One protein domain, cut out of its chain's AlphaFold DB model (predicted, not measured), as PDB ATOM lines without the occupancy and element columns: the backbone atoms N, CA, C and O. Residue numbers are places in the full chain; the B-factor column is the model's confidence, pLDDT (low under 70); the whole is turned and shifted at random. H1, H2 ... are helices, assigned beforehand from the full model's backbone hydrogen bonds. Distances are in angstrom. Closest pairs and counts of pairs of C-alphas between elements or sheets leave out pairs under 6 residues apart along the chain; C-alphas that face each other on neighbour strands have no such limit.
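This is residues 4 to 128 of the 285 residues of the protein "HNH endonuclease" of bacterium 1XD8-92 (UniProt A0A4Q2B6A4). This is a compact cluster of short helices packed mostly crosswise: the longest, H7, runs along one side, with H5 and H6 at its first part and the small H4 at its last residues. H1 runs beside H6, H2 lies nearest the middle, H3 packs on the first parts of H1 and H2 with its own residues, and residues 32 to 51 make a long loop at the end away from H6. The printed part has 125 residues with seven named helices, H1 to H7 in order, and no named strand; its class is all helix. The radius of gyration of the C-alphas is 13.9 A, and the rounded outline spans 37 by 30 by 30 A.

Find C-alpha 4 at (14.244, 15.412, 36.809); from there H1 runs over residues 4 to 14, 15.4 A. Next comes H2, residues 20 to 31, 16.8 A, which begins at C-alpha 20, (23.698, 21.300, 33.619). After the long loop look for H3, residues 52 to 61, 14.1 A, and H4, residues 65 to 69, 6.1 A. H5 is residues 77 to 85, 12.2 A, and H6 is residues 89 to 99, 15.3 A. H7 takes residues 111 to 127, 24.0 A, and ends at C-alpha 127, (1.967, 24.600, 32.711).

Begin at the hub, H7, which touches three helices. It touches H5 at a steep tilt of 42 degrees, opposite ways; the closest C-alphas, of Val 81 and Ala 112, are 4.9 A apart. With residues 111 to 112 alone it touches H6, where the C-alphas of Ala 96 and Val 111 come within 5.4 A. With residues 123 to 127 alone it touches H4, closest at the C-alphas of Gln 65 and Ala 127, 4.5 A. From H6 go on to H1: they touch at a shallow tilt of 20 degrees, opposite ways, with the C-alphas of Arg 13 and Ala 91 closest at 5.8 A. H1 touches H3 at a steep tilt of 66 degrees, with the C-alphas of Lys 4 and Lys 60 closest at 5.1 A. H2 touches H3 with residues 20 to 24 alone, only just about perpendicular at 72 degrees; the C-alphas of Pro 21 and Leu 55 are closest, 5.4 A. With residues 30 to 31 alone H2 touches H5, where the C-alphas of Ile 31 and Phe 80 are closest, 4.8 A. H3 and H7 are apart. In H1, H4, H5, H6 and H7 every O i to N i+4 pair is within hydrogen-bond range; in H2 it is 7 of 8 and in H3 5 of 6.

The two C-alphas farthest apart, of Asp 37 and Pro 104, are 41.5 A apart. The links H2 to H3 and H6 to H7 are long. The printed part has no cut, and no printed residue is under 70 in pLDDT.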
ATOM      1  N   LYS A   4      12.920  15.714  36.242       95.38
ATOM      2  CA  LYS A   4      14.244  15.412  36.809       95.38
ATOM      3  C   LYS A   4      14.821  14.097  36.259       95.38
ATOM      4  O   LYS A   4      16.018  14.021  35.998       95.38
ATOM      5  N   ASP A   5      13.964  13.093  36.065       95.88
ATOM      6  CA  ASP A   5      14.359  11.760  35.606       95.88
ATOM      7  C   ASP A   5      14.604  11.802  34.094       95.88
ATOM      8  O   ASP A   5      15.635  11.326  33.619       95.88
ATOM      9  N   PHE A   6      13.715  12.490  33.365       96.94
ATOM     10  CA  PHE A   6      13.877  12.785  31.940       96.94
ATOM     11  C   PHE A   6      15.201  13.509  31.672       96.94
ATOM     12  O   PHE A   6      16.027  13.053  30.887       96.94
ATOM     13  N   PHE A   7      15.452  14.612  32.378       97.25
ATOM     14  CA  PHE A   7      16.653  15.421  32.211       97.25
ATOM     15  C   PHE A   7      17.924  14.629  32.522       97.25
ATOM     16  O   PHE A   7      18.891  14.714  31.769       97.25
ATOM     17  N   ALA A   8      17.934  13.850  33.609       96.12
ATOM     18  CA  ALA A   8      19.081  13.027  33.974       96.12
ATOM     19  C   ALA A   8      19.392  11.968  32.903       96.12
ATOM     20  O   ALA A   8      20.553  11.823  32.522       96.12
ATOM     21  N   MET A   9      18.363  11.287  32.385       96.69
ATOM     22  CA  MET A   9      18.493  10.301  31.308       96.69
ATOM     23  C   MET A   9      19.054  10.937  30.032       96.69
ATOM     24  O   MET A   9      20.087  10.498  29.524       96.69
ATOM     25  N   MET A  10      18.426  12.018  29.558       97.06
ATOM     26  CA  MET A  10      18.857  12.738  28.358       97.06
ATOM     27  C   MET A  10      20.296  13.231  28.516       97.06
ATOM     28  O   MET A  10      21.150  12.971  27.670       97.06
ATOM     29  N   LYS A  11      20.614  13.857  29.654       96.44
ATOM     30  CA  LYS A  11      21.956  14.373  29.914       96.44
ATOM     31  C   LYS A  11      23.002  13.257  29.886       96.44
ATOM     32  O   LYS A  11      24.068  13.435  29.300       96.44
ATOM     33  N   ASN A  12      22.717  12.120  30.513       95.62
ATOM     34  CA  ASN A  12      23.651  10.999  30.578       95.62
ATOM     35  C   ASN A  12      24.018  10.453  29.188       95.62
ATOM     36  O   ASN A  12      25.131   9.973  28.995       95.62
ATOM     37  N   ARG A  13      23.094  10.525  28.222       94.62
ATOM     38  CA  ARG A  13      23.278   9.915  26.899       94.62
ATOM     39  C   ARG A  13      23.709  10.878  25.803       94.62
ATOM     40  O   ARG A  13      24.427  10.441  24.912       94.62
ATOM     41  N   ILE A  14      23.282  12.141  25.853       94.50
ATOM     42  CA  ILE A  14      23.447  13.073  24.722       94.50
ATOM     43  C   ILE A  14      24.051  14.433  25.095       94.50
ATOM     44  O   ILE A  14      24.093  15.319  24.253       94.50
ATOM     45  N   SER A  15      24.500  14.640  26.343       92.75
ATOM     46  CA  SER A  15      25.079  15.943  26.724       92.75
ATOM     47  C   SER A  15      26.529  16.155  26.302       92.75
ATOM     48  O   SER A  15      27.034  17.255  26.490       92.75
ATOM     49  N   ASP A  16      27.223  15.123  25.816       89.38
ATOM     50  CA  ASP A  16      28.631  15.197  25.394       89.38
ATOM     51  C   ASP A  16      29.561  15.850  26.440       89.38
ATOM     52  O   ASP A  16      30.503  16.572  26.128       89.38
ATOM     53  N   GLY A  17      29.280  15.605  27.727       90.94
ATOM     54  CA  GLY A  17      30.047  16.153  28.850       90.94
ATOM     55  C   GLY A  17      29.664  17.576  29.268       90.94
ATOM     56  O   GLY A  17      30.221  18.085  30.241       90.94
ATOM     57  N   ALA A  18      28.685  18.202  28.609       94.12
ATOM     58  CA  ALA A  18      28.218  19.540  28.945       94.12
ATOM     59  C   ALA A  18      27.728  19.652  30.392       94.12
ATOM     60  O   ALA A  18      27.220  18.697  30.991       94.12
ATOM     61  N   ASP A  19      27.840  20.845  30.970       95.88
ATOM     62  CA  ASP A  19      27.317  21.101  32.303       95.88
ATOM     63  C   ASP A  19      25.777  21.231  32.300       95.88
ATOM     64  O   ASP A  19      25.117  21.203  31.261       95.88
ATOM     65  N   VAL A  20      25.168  21.289  33.490       95.56
ATOM     66  CA  VAL A  20      23.698  21.300  33.619       95.56
ATOM     67  C   VAL A  20      23.058  22.528  32.948       95.56
ATOM     68  O   VAL A  20      22.136  22.334  32.161       95.56
ATOM     69  N   PRO A  21      23.496  23.774  33.224       96.31
ATOM     70  CA  PRO A  21      23.034  24.955  32.505       96.31
ATOM     71  C   PRO A  21      23.147  24.855  30.991       96.31
ATOM     72  O   PRO A  21      22.181  25.189  30.315       96.31
ATOM     73  N   TYR A  22      24.291  24.432  30.455       95.12
ATOM     74  CA  TYR A  22      24.474  24.336  29.011       95.12
ATOM     75  C   TYR A  22      23.502  23.323  28.409       95.12
ATOM     76  O   TYR A  22      22.708  23.674  27.540       95.12
ATOM     77  N   PHE A  23      23.485  22.099  28.942       96.69
ATOM     78  CA  PHE A  23      22.624  21.042  28.419       96.69
ATOM     79  C   PHE A  23      21.133  21.366  28.562       96.69
ATOM     80  O   PHE A  23      20.332  20.982  27.722       96.69
ATOM     81  N   PHE A  24      20.734  22.109  29.598       96.06
ATOM     82  CA  PHE A  24      19.357  22.582  29.705       96.06
ATOM     83  C   PHE A  24      18.971  23.499  28.547       96.06
ATOM     84  O   PHE A  24      17.869  23.369  28.023       96.06
ATOM     85  N   ARG A  25      19.852  24.423  28.150       95.00
ATOM     86  CA  ARG A  25      19.577  25.324  27.023       95.00
ATOM     87  C   ARG A  25      19.515  24.557  25.711       95.00
ATOM     88  O   ARG A  25      18.581  24.789  24.954       95.00
ATOM     89  N   ASP A  26      20.433  23.612  25.511       94.56
ATOM     90  CA  ASP A  26      20.421  22.701  24.361       94.56
ATOM     91  C   ASP A  26      19.095  21.931  24.295       94.56
ATOM     92  O   ASP A  26      18.391  21.968  23.295       94.56
ATOM     93  N   LEU A  27      18.663  21.357  25.420       95.06
ATOM     94  CA  LEU A  27      17.405  20.621  25.504       95.06
ATOM     95  C   LEU A  27      16.169  21.498  25.218       95.06
ATOM     96  O   LEU A  27      15.200  21.004  24.648       95.06
ATOM     97  N   MET A  28      16.185  22.780  25.605       95.06
ATOM     98  CA  MET A  28      15.132  23.733  25.220       95.06
ATOM     99  C   MET A  28      15.172  24.025  23.720       95.06
ATOM    100  O   MET A  28      14.129  23.961  23.082       95.06
ATOM    101  N   ALA A  29      16.354  24.284  23.158       93.75
ATOM    102  CA  ALA A  29      16.518  24.549  21.730       93.75
ATOM    103  C   ALA A  29      16.066  23.360  20.866       93.75
ATOM    104  O   ALA A  29      15.412  23.559  19.851       93.75
ATOM    105  N   MET A  30      16.327  22.126  21.309       95.06
ATOM    106  CA  MET A  30      15.879  20.916  20.614       95.06
ATOM    107  C   MET A  30      14.351  20.816  20.492       95.06
ATOM    108  O   MET A  30      13.871  20.237  19.528       95.06
ATOM    109  N   ILE A  31      13.583  21.311  21.472       95.06
ATOM    110  CA  ILE A  31      12.118  21.147  21.513       95.06
ATOM    111  C   ILE A  31      11.358  22.418  21.134       95.06
ATOM    112  O   ILE A  31      10.136  22.360  21.081       95.06
ATOM    113  N   THR A  32      12.008  23.561  20.901       93.00
ATOM    114  CA  THR A  32      11.304  24.821  20.600       93.00
ATOM    115  C   THR A  32      11.661  25.394  19.243       93.00
ATOM    116  O   THR A  32      12.838  25.537  18.935       93.00
ATOM    117  N   ASP A  33      10.645  25.824  18.502       90.88
ATOM    118  CA  ASP A  33      10.797  26.605  17.279       90.88
ATOM    119  C   ASP A  33      10.857  28.107  17.604       90.88
ATOM    120  O   ASP A  33      10.061  28.642  18.392       90.88
ATOM    121  N   VAL A  34      11.854  28.781  17.039       88.38
ATOM    122  CA  VAL A  34      12.157  30.193  17.273       88.38
ATOM    123  C   VAL A  34      12.623  30.798  15.957       88.38
ATOM    124  O   VAL A  34      13.562  30.301  15.339       88.38
ATOM    125  N   THR A  35      12.004  31.906  15.559       86.50
ATOM    126  CA  THR A  35      12.392  32.637  14.352       86.50
ATOM    127  C   THR A  35      13.786  33.252  14.501       86.50
ATOM    128  O   THR A  35      14.207  33.597  15.608       86.50
ATOM    129  N   GLU A  36      14.507  33.411  13.389       85.81
ATOM    130  CA  GLU A  36      15.898  33.899  13.388       85.81
ATOM    131  C   GLU A  36      16.066  35.262  14.079       85.81
ATOM    132  O   GLU A  36      17.057  35.500  14.766       85.81
ATOM    133  N   ASP A  37      15.078  36.154  13.956       88.19
ATOM    134  CA  ASP A  37      15.081  37.473  14.597       88.19
ATOM    135  C   ASP A  37      14.944  37.407  16.129       88.19
ATOM    136  O   ASP A  37      15.263  38.368  16.834       88.19
ATOM    137  N   GLU A  38      14.476  36.277  16.658       87.69
ATOM    138  CA  GLU A  38      14.288  36.057  18.087       87.69
ATOM    139  C   GLU A  38      15.454  35.301  18.742       87.69
ATOM    140  O   GLU A  38      15.516  35.267  19.978       87.69
ATOM    141  N   TRP A  39      16.396  34.756  17.965       88.00
ATOM    142  CA  TRP A  39      17.545  33.997  18.473       88.00
ATOM    143  C   TRP A  39      18.409  34.814  19.434       88.00
ATOM    144  O   TRP A  39      18.749  35.973  19.189       88.00
ATOM    145  N   GLY A  40      18.764  34.216  20.575       82.81
ATOM    146  CA  GLY A  40      19.593  34.873  21.591       82.81
ATOM    147  C   GLY A  40      18.901  36.008  22.356       82.81
ATOM    148  O   GLY A  40      19.505  36.621  23.242       82.81
ATOM    149  N   THR A  41      17.632  36.295  22.062       87.00
ATOM    150  CA  THR A  41      16.844  37.307  22.774       87.00
ATOM    151  C   THR A  41      16.133  36.698  23.994       87.00
ATOM    152  O   THR A  41      16.084  35.480  24.163       87.00
ATOM    153  N   PRO A  42      15.500  37.505  24.869       84.56
ATOM    154  CA  PRO A  42      14.650  36.977  25.942       84.56
ATOM    155  C   PRO A  42      13.401  36.214  25.467       84.56
ATOM    156  O   PRO A  42      12.679  35.653  26.300       84.56
ATOM    157  N   LYS A  43      13.095  36.245  24.163       84.56
ATOM    158  CA  LYS A  43      11.984  35.493  23.576       84.56
ATOM    159  C   LYS A  43      12.364  34.045  23.274       84.56
ATOM    160  O   LYS A  43      11.511  33.177  23.440       84.56
ATOM    161  N   ASP A  44      13.622  33.793  22.926       88.06
ATOM    162  CA  ASP A  44      14.174  32.457  22.723       88.06
ATOM    163  C   ASP A  44      14.174  31.670  24.052       88.06
ATOM    164  O   ASP A  44      14.838  32.074  25.015       88.06
ATOM    165  N   PRO A  45      13.420  30.557  24.153       86.81
ATOM    166  CA  PRO A  45      13.353  29.722  25.350       86.81
ATOM    167  C   PRO A  45      14.711  29.239  25.872       86.81
ATOM    168  O   PRO A  45      14.868  29.096  27.090       86.81
ATOM    169  N   SER A  46      15.687  29.027  24.985       86.56
ATOM    170  CA  SER A  46      17.029  28.559  25.331       86.56
ATOM    171  C   SER A  46      17.857  29.644  26.033       86.56
ATOM    172  O   SER A  46      18.625  29.345  26.948       86.56
ATOM    173  N   THR A  47      17.647  30.924  25.711       86.81
ATOM    174  CA  THR A  47      18.391  32.056  26.297       86.81
ATOM    175  C   THR A  47      17.582  32.887  27.290       86.81
ATOM    176  O   THR A  47      18.149  33.671  28.053       86.81
ATOM    177  N   LYS A  48      16.265  32.671  27.365       87.00
ATOM    178  CA  LYS A  48      15.334  33.365  28.270       87.00
ATOM    179  C   LYS A  48      15.742  33.310  29.740       87.00
ATOM    180  O   LYS A  48      15.511  34.258  30.493       87.00
ATOM    181  N   LEU A  49      16.318  32.191  30.174       82.62
ATOM    182  CA  LEU A  49      16.802  32.005  31.537       82.62
ATOM    183  C   LEU A  49      18.307  32.266  31.604       82.62
ATOM    184  O   LEU A  49      19.138  31.412  31.297       82.62
ATOM    185  N   THR A  50      18.658  33.454  32.084       79.69
ATOM    186  CA  THR A  50      20.057  33.889  32.189       79.69
ATOM    187  C   THR A  50      20.754  33.364  33.446       79.69
ATOM    188  O   THR A  50      21.964  33.159  33.448       79.69
ATOM    189  N   LYS A  51      20.007  33.094  34.525       90.81
ATOM    190  CA  LYS A  51      20.566  32.640  35.809       90.81
ATOM    191  C   LYS A  51      20.787  31.127  35.824       90.81
ATOM    192  O   LYS A  51      19.835  30.357  35.934       90.81
ATOM    193  N   GLU A  52      22.046  30.698  35.854       92.69
ATOM    194  CA  GLU A  52      22.403  29.273  35.913       92.69
ATOM    195  C   GLU A  52      21.818  28.533  37.119       92.69
ATOM    196  O   GLU A  52      21.397  27.383  37.001       92.69
ATOM    197  N   ASN A  53      21.735  29.186  38.282       93.06
ATOM    198  CA  ASN A  53      21.139  28.580  39.476       93.06
ATOM    199  C   ASN A  53      19.664  28.208  39.264       93.06
ATOM    200  O   ASN A  53      19.198  27.202  39.805       93.06
ATOM    201  N   THR A  54      18.934  28.971  38.447       92.44
ATOM    202  CA  THR A  54      17.557  28.639  38.068       92.44
ATOM    203  C   THR A  54      17.528  27.392  37.190       92.44
ATOM    204  O   THR A  54      16.745  26.491  37.469       92.44
ATOM    205  N   LEU A  55      18.432  27.280  36.212       93.50
ATOM    206  CA  LEU A  55      18.546  26.101  35.342       93.50
ATOM    207  C   LEU A  55      18.881  24.835  36.135       93.50
ATOM    208  O   LEU A  55      18.224  23.805  35.992       93.50
ATOM    209  N   ARG A  56      19.842  24.934  37.061       94.88
ATOM    210  CA  ARG A  56      20.200  23.843  37.982       94.88
ATOM    211  C   ARG A  56      19.035  23.458  38.896       94.88
ATOM    212  O   ARG A  56      18.892  22.289  39.244       94.88
ATOM    213  N   THR A  57      18.203  24.424  39.288       94.94
ATOM    214  CA  THR A  57      16.994  24.164  40.080       94.94
ATOM    215  C   THR A  57      15.941  23.445  39.246       94.94
ATOM    216  O   THR A  57      15.397  22.448  39.714       94.94
ATOM    217  N   TYR A  58      15.690  23.888  38.012       94.75
ATOM    218  CA  TYR A  58      14.722  23.250  37.121       94.75
ATOM    219  C   TYR A  58      15.121  21.819  36.774       94.75
ATOM    220  O   TYR A  58      14.293  20.926  36.913       94.75
ATOM    221  N   ALA A  59      16.393  21.565  36.464       94.06
ATOM    222  CA  ALA A  59      16.907  20.211  36.250       94.06
ATOM    223  C   ALA A  59      16.627  19.253  37.429       94.06
ATOM    224  O   ALA A  59      16.494  18.051  37.232       94.06
ATOM    225  N   LYS A  60      16.522  19.772  38.663       93.19
ATOM    226  CA  LYS A  60      16.261  18.972  39.872       93.19
ATOM    227  C   LYS A  60      14.788  18.909  40.276       93.19
ATOM    228  O   LYS A  60      14.371  17.916  40.863       93.19
ATOM    229  N   ARG A  61      14.033  19.991  40.063       90.81
ATOM    230  CA  ARG A  61      12.692  20.200  40.643       90.81
ATOM    231  C   ARG A  61      11.575  20.363  39.611       90.81
ATOM    232  O   ARG A  61      10.423  20.444  40.014       90.81
ATOM    233  N   GLY A  62      11.892  20.415  38.320       91.81
ATOM    234  CA  GLY A  62      10.923  20.732  37.273       91.81
ATOM    235  C   GLY A  62      10.764  22.232  37.021       91.81
ATOM    236  O   GLY A  62      11.351  23.078  37.704       91.81
ATOM    237  N   PHE A  63       9.986  22.556  35.992       92.00
ATOM    238  CA  PHE A  63       9.733  23.925  35.558       92.00
ATOM    239  C   PHE A  63       8.789  24.663  36.509       92.00
ATOM    240  O   PHE A  63       7.910  24.067  37.127       92.00
ATOM    241  N   SER A  64       8.905  25.992  36.566       92.88
ATOM    242  CA  SER A  64       7.793  26.797  37.078       92.88
ATOM    243  C   SER A  64       6.659  26.846  36.053       92.88
ATOM    244  O   SER A  64       6.914  26.884  34.846       92.88
ATOM    245  N   GLN A  65       5.418  26.961  36.532       92.06
ATOM    246  CA  GLN A  65       4.243  27.106  35.670       92.06
ATOM    247  C   GLN A  65       4.378  28.278  34.692       92.06
ATOM    248  O   GLN A  65       4.091  28.151  33.505       92.06
ATOM    249  N   LYS A  66       4.900  29.415  35.172       91.06
ATOM    250  CA  LYS A  66       5.130  30.606  34.344       91.06
ATOM    251  C   LYS A  66       6.111  30.338  33.201       91.06
ATOM    252  O   LYS A  66       5.926  30.877  32.115       91.06
ATOM    253  N   PHE A  67       7.163  29.557  33.446       91.88
ATOM    254  CA  PHE A  67       8.123  29.211  32.402       91.88
ATOM    255  C   PHE A  67       7.501  28.253  31.384       91.88
ATOM    256  O   PHE A  67       7.551  28.554  30.195       91.88
ATOM    257  N   ALA A  68       6.841  27.189  31.851       92.81
ATOM    258  CA  ALA A  68       6.185  26.199  30.997       92.81
ATOM    259  C   ALA A  68       5.122  26.829  30.072       92.81
ATOM    260  O   ALA A  68       5.203  26.686  28.855       92.81
ATOM    261  N   LEU A  69       4.218  27.656  30.617       90.06
ATOM    262  CA  LEU A  69       3.234  28.415  29.826       90.06
ATOM    263  C   LEU A  69       3.881  29.294  28.751       90.06
ATOM    264  O   LEU A  69       3.290  29.561  27.711       90.06
ATOM    265  N   SER A  70       5.087  29.790  29.019       89.62
ATOM    266  CA  SER A  70       5.762  30.711  28.115       89.62
ATOM    267  C   SER A  70       6.471  30.037  26.942       89.62
ATOM    268  O   SER A  70       6.926  30.755  26.053       89.62
ATOM    269  N   ILE A  71       6.592  28.706  26.964       91.44
ATOM    270  CA  ILE A  71       7.247  27.909  25.918       91.44
ATOM    271  C   ILE A  71       6.286  26.925  25.236       91.44
ATOM    272  O   ILE A  71       6.584  26.502  24.130       91.44
ATOM    273  N   GLU A  72       5.131  26.608  25.839       88.50
ATOM    274  CA  GLU A  72       4.148  25.637  25.317       88.50
ATOM    275  C   GLU A  72       3.809  25.846  23.835       88.50
ATOM    276  O   GLU A  72       3.848  24.917  23.036       88.50
ATOM    277  N   TYR A  73       3.514  27.085  23.444       86.44
ATOM    278  CA  TYR A  73       3.117  27.407  22.069       86.44
ATOM    279  C   TYR A  73       4.276  27.472  21.075       86.44
ATOM    280  O   TYR A  73       4.055  27.752  19.902       86.44
ATOM    281  N   ARG A  74       5.499  27.234  21.547       88.88
ATOM    282  CA  ARG A  74       6.707  27.159  20.728       88.88
ATOM    283  C   ARG A  74       7.211  25.729  20.590       88.88
ATOM    284  O   ARG A  74       8.224  25.538  19.932       88.88
ATOM    285  N   LEU A  75       6.576  24.737  21.225       92.44
ATOM    286  CA  LEU A  75       7.105  23.378  21.167       92.44
ATOM    287  C   LEU A  75       6.962  22.802  19.756       92.44
ATOM    288  O   LEU A  75       5.912  22.906  19.121       92.44
ATOM    289  N   SER A  76       8.025  22.155  19.303       93.00
ATOM    290  CA  SER A  76       8.141  21.492  18.017       93.00
ATOM    291  C   SER A  76       8.626  20.058  18.250       93.00
ATOM    292  O   SER A  76       9.836  19.818  18.315       93.00
ATOM    293  N   PRO A  77       7.705  19.092  18.454       93.06
ATOM    294  CA  PRO A  77       8.077  17.683  18.576       93.06
ATOM    295  C   PRO A  77       8.909  17.190  17.391       93.06
ATOM    296  O   PRO A  77       9.813  16.384  17.577       93.06
ATOM    297  N   GLU A  78       8.637  17.696  16.191       93.06
ATOM    298  CA  GLU A  78       9.329  17.330  14.959       93.06
ATOM    299  C   GLU A  78      10.814  17.715  15.018       93.06
ATOM    300  O   GLU A  78      11.666  16.851  14.817       93.06
ATOM    301  N   MET A  79      11.135  18.951  15.426       93.56
ATOM    302  CA  MET A  79      12.528  19.392  15.613       93.56
ATOM    303  C   MET A  79      13.268  18.554  16.657       93.56
ATOM    304  O   MET A  79      14.444  18.231  16.494       93.56
ATOM    305  N   PHE A  80      12.576  18.153  17.725       96.50
ATOM    306  CA  PHE A  80      13.178  17.322  18.762       96.50
ATOM    307  C   PHE A  80      13.487  15.915  18.256       96.50
ATOM    308  O   PHE A  80      14.550  15.364  18.553       96.50
ATOM    309  N   VAL A  81      12.563  15.339  17.483       97.00
ATOM    310  CA  VAL A  81      12.738  14.033  16.844       97.00
ATOM    311  C   VAL A  81      13.899  14.070  15.858       97.00
ATOM    312  O   VAL A  81      14.757  13.191  15.910       97.00
ATOM    313  N   GLU A  82      13.956  15.087  14.999       96.00
ATOM    314  CA  GLU A  82      15.054  15.301  14.053       96.00
ATOM    315  C   GLU A  82      16.392  15.425  14.789       96.00
ATOM    316  O   GLU A  82      17.305  14.636  14.539       96.00
ATOM    317  N   SER A  83      16.471  16.302  15.793       95.06
ATOM    318  CA  SER A  83      17.688  16.510  16.582       95.06
ATOM    319  C   SER A  83      18.167  15.244  17.303       95.06
ATOM    320  O   SER A  83      19.371  15.003  17.412       95.06
ATOM    321  N   LEU A  84      17.251  14.400  17.794       95.56
ATOM    322  CA  LEU A  84      17.614  13.113  18.389       95.56
ATOM    323  C   LEU A  84      18.082  12.090  17.355       95.56
ATOM    324  O   LEU A  84      19.014  11.336  17.633       95.56
ATOM    325  N   ASN A  85      17.463  12.058  16.178       94.00
ATOM    326  CA  ASN A  85      17.822  11.125  15.112       94.00
ATOM    327  C   ASN A  85      19.181  11.446  14.469       94.00
ATOM    328  O   ASN A  85      19.818  10.545  13.921       94.00
ATOM    329  N   GLU A  86      19.653  12.689  14.575       94.38
ATOM    330  CA  GLU A  86      21.004  13.100  14.167       94.38
ATOM    331  C   GLU A  86      22.104  12.643  15.142       94.38
ATOM    332  O   GLU A  86      23.289  12.626  14.790       94.38
ATOM    333  N   ARG A  87      21.747  12.237  16.370       93.94
ATOM    334  CA  ARG A  87      22.722  11.744  17.355       93.94
ATOM    335  C   ARG A  87      23.285  10.376  16.940       93.94
ATOM    336  O   ARG A  87      22.652   9.623  16.195       93.94
ATOM    337  N   PRO A  88      24.468   9.980  17.454       95.25
ATOM    338  CA  PRO A  88      25.035   8.667  17.157       95.25
ATOM    339  C   PRO A  88      24.048   7.532  17.455       95.25
ATOM    340  O   PRO A  88      23.488   7.459  18.549       95.25
ATOM    341  N   LYS A  89      23.891   6.585  16.518       94.81
ATOM    342  CA  LYS A  89      22.939   5.458  16.640       94.81
ATOM    343  C   LYS A  89      23.075   4.682  17.956       94.81
ATOM    344  O   LYS A  89      22.079   4.228  18.508       94.81
ATOM    345  N   ALA A  90      24.300   4.552  18.469       95.12
ATOM    346  CA  ALA A  90      24.563   3.918  19.758       95.12
ATOM    347  C   ALA A  90      23.950   4.697  20.937       95.12
ATOM    348  O   ALA A  90      23.367   4.086  21.827       95.12
ATOM    349  N   ALA A  91      24.023   6.032  20.930       95.38
ATOM    350  CA  ALA A  91      23.414   6.872  21.962       95.38
ATOM    351  C   ALA A  91      21.880   6.773  21.929       95.38
ATOM    352  O   ALA A  91      21.254   6.623  22.976       95.38
ATOM    353  N   VAL A  92      21.285   6.765  20.731       96.25
ATOM    354  CA  VAL A  92      19.834   6.588  20.544       96.25
ATOM    355  C   VAL A  92      19.370   5.204  21.019       96.25
ATOM    356  O   VAL A  92      18.350   5.091  21.695       96.25
ATOM    357  N   ALA A  93      20.132   4.143  20.735       96.56
ATOM    358  CA  ALA A  93      19.828   2.799  21.231       96.56
ATOM    359  C   ALA A  93      19.892   2.716  22.767       96.56
ATOM    360  O   ALA A  93      18.996   2.149  23.387       96.56
ATOM    361  N   LEU A  94      20.896   3.344  23.386       96.88
ATOM    362  CA  LEU A  94      21.016   3.406  24.844       96.88
ATOM    363  C   LEU A  94      19.888   4.222  25.491       96.88
ATOM    364  O   LEU A  94      19.389   3.835  26.545       96.88
ATOM    365  N   LEU A  95      19.450   5.319  24.859       96.38
ATOM    366  CA  LEU A  95      18.248   6.049  25.279       96.38
ATOM    367  C   LEU A  95      17.007   5.155  25.230       96.38
ATOM    368  O   LEU A  95      16.206   5.169  26.163       96.38
ATOM    369  N   ALA A  96      16.852   4.361  24.166       97.12
ATOM    370  CA  ALA A  96      15.735   3.431  24.049       97.12
ATOM    371  C   ALA A  96      15.748   2.398  25.181       97.12
ATOM    372  O   ALA A  96      14.703   2.132  25.769       97.12
ATOM    373  N   ASP A  97      16.919   1.850  25.511       96.94
ATOM    374  CA  ASP A  97      17.068   0.878  26.594       96.94
ATOM    375  C   ASP A  97      16.759   1.474  27.973       96.94
ATOM    376  O   ASP A  97      16.019   0.859  28.741       96.94
ATOM    377  N   ASP A  98      17.233   2.687  28.268       96.06
ATOM    378  CA  ASP A  98      16.916   3.375  29.528       96.06
ATOM    379  C   ASP A  98      15.407   3.674  29.644       96.06
ATOM    380  O   ASP A  98      14.797   3.502  30.708       96.06
ATOM    381  N   TYR A  99      14.777   4.082  28.536       96.31
ATOM    382  CA  TYR A  99      13.364   4.461  28.498       96.31
ATOM    383  C   TYR A  99      12.399   3.262  28.546       96.31
ATOM    384  O   TYR A  99      11.241   3.424  28.941       96.31
ATOM    385  N   LYS A 100      12.852   2.033  28.247       95.50
ATOM    386  CA  LYS A 100      12.021   0.808  28.317       95.50
ATOM    387  C   LYS A 100      11.383   0.559  29.681       95.50
ATOM    388  O   LYS A 100      10.315  -0.043  29.749       95.50
ATOM    389  N   SER A 101      12.020   1.020  30.757       93.12
ATOM    390  CA  SER A 101      11.471   0.925  32.117       93.12
ATOM    391  C   SER A 101      10.172   1.723  32.301       93.12
ATOM    392  O   SER A 101       9.357   1.380  33.155       93.12
ATOM    393  N   TYR A 102       9.959   2.751  31.476       92.94
ATOM    394  CA  TYR A 102       8.752   3.576  31.458       92.94
ATOM    395  C   TYR A 102       7.781   3.150  30.356       92.94
ATOM    396  O   TYR A 102       6.570   3.250  30.538       92.94
ATOM    397  N   ASP A 103       8.302   2.663  29.228       92.56
ATOM    398  CA  ASP A 103       7.503   2.156  28.115       92.56
ATOM    399  C   ASP A 103       8.186   0.945  27.446       92.56
ATOM    400  O   ASP A 103       9.091   1.122  26.618       92.56
ATOM    401  N   PRO A 104       7.729  -0.290  27.737       94.56
ATOM    402  CA  PRO A 104       8.328  -1.520  27.215       94.56
ATOM    403  C   PRO A 104       8.300  -1.659  25.688       94.56
ATOM    404  O   PRO A 104       9.062  -2.445  25.132       94.56
ATOM    405  N   THR A 105       7.445  -0.905  24.989       96.00
ATOM    406  CA  THR A 105       7.327  -0.954  23.519       96.00
ATOM    407  C   THR A 105       8.352  -0.052  22.814       96.00
ATOM    408  O   THR A 105       8.289   0.180  21.603       96.00
ATOM    409  N   THR A 106       9.285   0.520  23.576       96.31
ATOM    410  CA  THR A 106      10.325   1.418  23.073       96.31
ATOM    411  C   THR A 106      11.423   0.662  22.335       96.31
ATOM    412  O   THR A 106      11.958  -0.347  22.797       96.31
ATOM    413  N   THR A 107      11.782   1.190  21.172       96.75
ATOM    414  CA  THR A 107      12.827   0.694  20.280       96.75
ATOM    415  C   THR A 107      13.688   1.863  19.814       96.75
ATOM    416  O   THR A 107      13.260   3.015  19.863       96.75
ATOM    417  N   ALA A 108      14.878   1.578  19.284       94.25
ATOM    418  CA  ALA A 108      15.733   2.614  18.702       94.25
ATOM    419  C   ALA A 108      15.052   3.389  17.554       94.25
ATOM    420  O   ALA A 108      15.422   4.526  17.294       94.25
ATOM    421  N   ALA A 109      14.049   2.799  16.892       94.75
ATOM    422  CA  ALA A 109      13.326   3.432  15.791       94.75
ATOM    423  C   ALA A 109      12.212   4.391  16.249       94.75
ATOM    424  O   ALA A 109      11.841   5.279  15.492       94.75
ATOM    425  N   ASN A 110      11.659   4.215  17.456       96.19
ATOM    426  CA  ASN A 110      10.526   5.021  17.939       96.19
ATOM    427  C   ASN A 110      10.839   5.858  19.189       96.19
ATOM    428  O   ASN A 110      10.008   6.667  19.597       96.19
ATOM    429  N   VAL A 111      12.021   5.690  19.797       97.19
ATOM    430  CA  VAL A 111      12.388   6.380  21.040       97.19
ATOM    431  C   VAL A 111      12.378   7.901  20.890       97.19
ATOM    432  O   VAL A 111      11.927   8.583  21.805       97.19
ATOM    433  N   ALA A 112      12.799   8.439  19.742       97.19
ATOM    434  CA  ALA A 112      12.821   9.882  19.511       97.19
ATOM    435  C   ALA A 112      11.415  10.493  19.630       97.19
ATOM    436  O   ALA A 112      11.220  11.440  20.390       97.19
ATOM    437  N   GLN A 113      10.423   9.887  18.966       96.62
ATOM    438  CA  GLN A 113       9.027  10.325  19.044       96.62
ATOM    439  C   GLN A 113       8.484  10.204  20.468       96.62
ATOM    440  O   GLN A 113       7.903  11.144  20.998       96.62
ATOM    441  N   LYS A 114       8.734   9.072  21.132       96.75
ATOM    442  CA  LYS A 114       8.251   8.843  22.499       96.75
ATOM    443  C   LYS A 114       8.836   9.820  23.511       96.75
ATOM    444  O   LYS A 114       8.134  10.247  24.424       96.75
ATOM    445  N   LEU A 115      10.113  10.166  23.365       97.44
ATOM    446  CA  LEU A 115      10.761  11.162  24.209       97.44
ATOM    447  C   LEU A 115      10.226  12.568  23.919       97.44
ATOM    448  O   LEU A 115      10.032  13.317  24.872       97.44
ATOM    449  N   ALA A 116       9.927  12.904  22.658       97.06
ATOM    450  CA  ALA A 116       9.266  14.163  22.306       97.06
ATOM    451  C   ALA A 116       7.887  14.271  22.980       97.06
ATOM    452  O   ALA A 116       7.612  15.243  23.686       97.06
ATOM    453  N   ASP A 117       7.062  13.229  22.846       93.69
ATOM    454  CA  ASP A 117       5.727  13.161  23.447       93.69
ATOM    455  C   ASP A 117       5.802  13.254  24.979       93.69
ATOM    456  O   ASP A 117       5.055  14.006  25.610       93.69
ATOM    457  N   CYS A 118       6.751  12.533  25.586       95.56
ATOM    458  CA  CYS A 118       7.000  12.580  27.023       95.56
ATOM    459  C   CYS A 118       7.408  13.983  27.481       95.56
ATOM    460  O   CYS A 118       6.937  14.462  28.515       95.56
ATOM    461  N   PHE A 119       8.266  14.657  26.717       96.31
ATOM    462  CA  PHE A 119       8.748  15.975  27.091       96.31
ATOM    463  C   PHE A 119       7.642  17.030  27.022       96.31
ATOM    464  O   PHE A 119       7.490  17.839  27.940       96.31
ATOM    465  N   ILE A 120       6.822  16.971  25.974       93.69
ATOM    466  CA  ILE A 120       5.643  17.824  25.818       93.69
ATOM    467  C   ILE A 120       4.666  17.599  26.972       93.69
ATOM    468  O   ILE A 120       4.209  18.566  27.578       93.69
ATOM    469  N   ASP A 121       4.379  16.345  27.328       91.44
ATOM    470  CA  ASP A 121       3.522  16.027  28.474       91.44
ATOM    471  C   ASP A 121       4.067  16.628  29.780       91.44
ATOM    472  O   ASP A 121       3.326  17.260  30.534       91.44
ATOM    473  N   ILE A 122       5.375  16.513  30.029       93.88
ATOM    474  CA  ILE A 122       6.027  17.124  31.195       93.88
ATOM    475  C   ILE A 122       5.816  18.647  31.217       93.88
ATOM    476  O   ILE A 122       5.491  19.208  32.269       93.88
ATOM    477  N   ILE A 123       5.994  19.327  30.080       94.00
ATOM    478  CA  ILE A 123       5.836  20.786  29.979       94.00
ATOM    479  C   ILE A 123       4.372  21.184  30.188       94.00
ATOM    480  O   ILE A 123       4.099  22.078  30.991       94.00
ATOM    481  N   ARG A 124       3.419  20.475  29.575       91.00
ATOM    482  CA  ARG A 124       1.975  20.716  29.745       91.00
ATOM    483  C   ARG A 124       1.512  20.514  31.177       91.00
ATOM    484  O   ARG A 124       0.782  21.354  31.710       91.00
ATOM    485  N   ARG A 125       1.978  19.446  31.831       89.81
ATOM    486  CA  ARG A 125       1.727  19.204  33.258       89.81
ATOM    487  C   ARG A 125       2.266  20.344  34.111       89.81
ATOM    488  O   ARG A 125       1.539  20.863  34.955       89.81
ATOM    489  N   ALA A 126       3.492  20.795  33.849       91.50
ATOM    490  CA  ALA A 126       4.072  21.932  34.556       91.50
ATOM    491  C   ALA A 126       3.318  23.249  34.289       91.50
ATOM    492  O   ALA A 126       3.201  24.076  35.191       91.50
ATOM    493  N   ALA A 127       2.781  23.443  33.081       90.19
ATOM    494  CA  ALA A 127       1.967  24.600  32.711       90.19
ATOM    495  C   ALA A 127       0.565  24.587  33.352       90.19
ATOM    496  O   ALA A 127      -0.092  25.629  33.419       90.19
ATOM    497  N   GLY A 128       0.114  23.435  33.859       86.44
ATOM    498  CA  GLY A 128      -1.263  23.236  34.310       86.44
ATOM    499  C   GLY A 128      -2.258  23.146  33.149       86.44
ATOM    500  O   GLY A 128      -3.438  23.403  33.347       86.44
TER     501      GLY A 128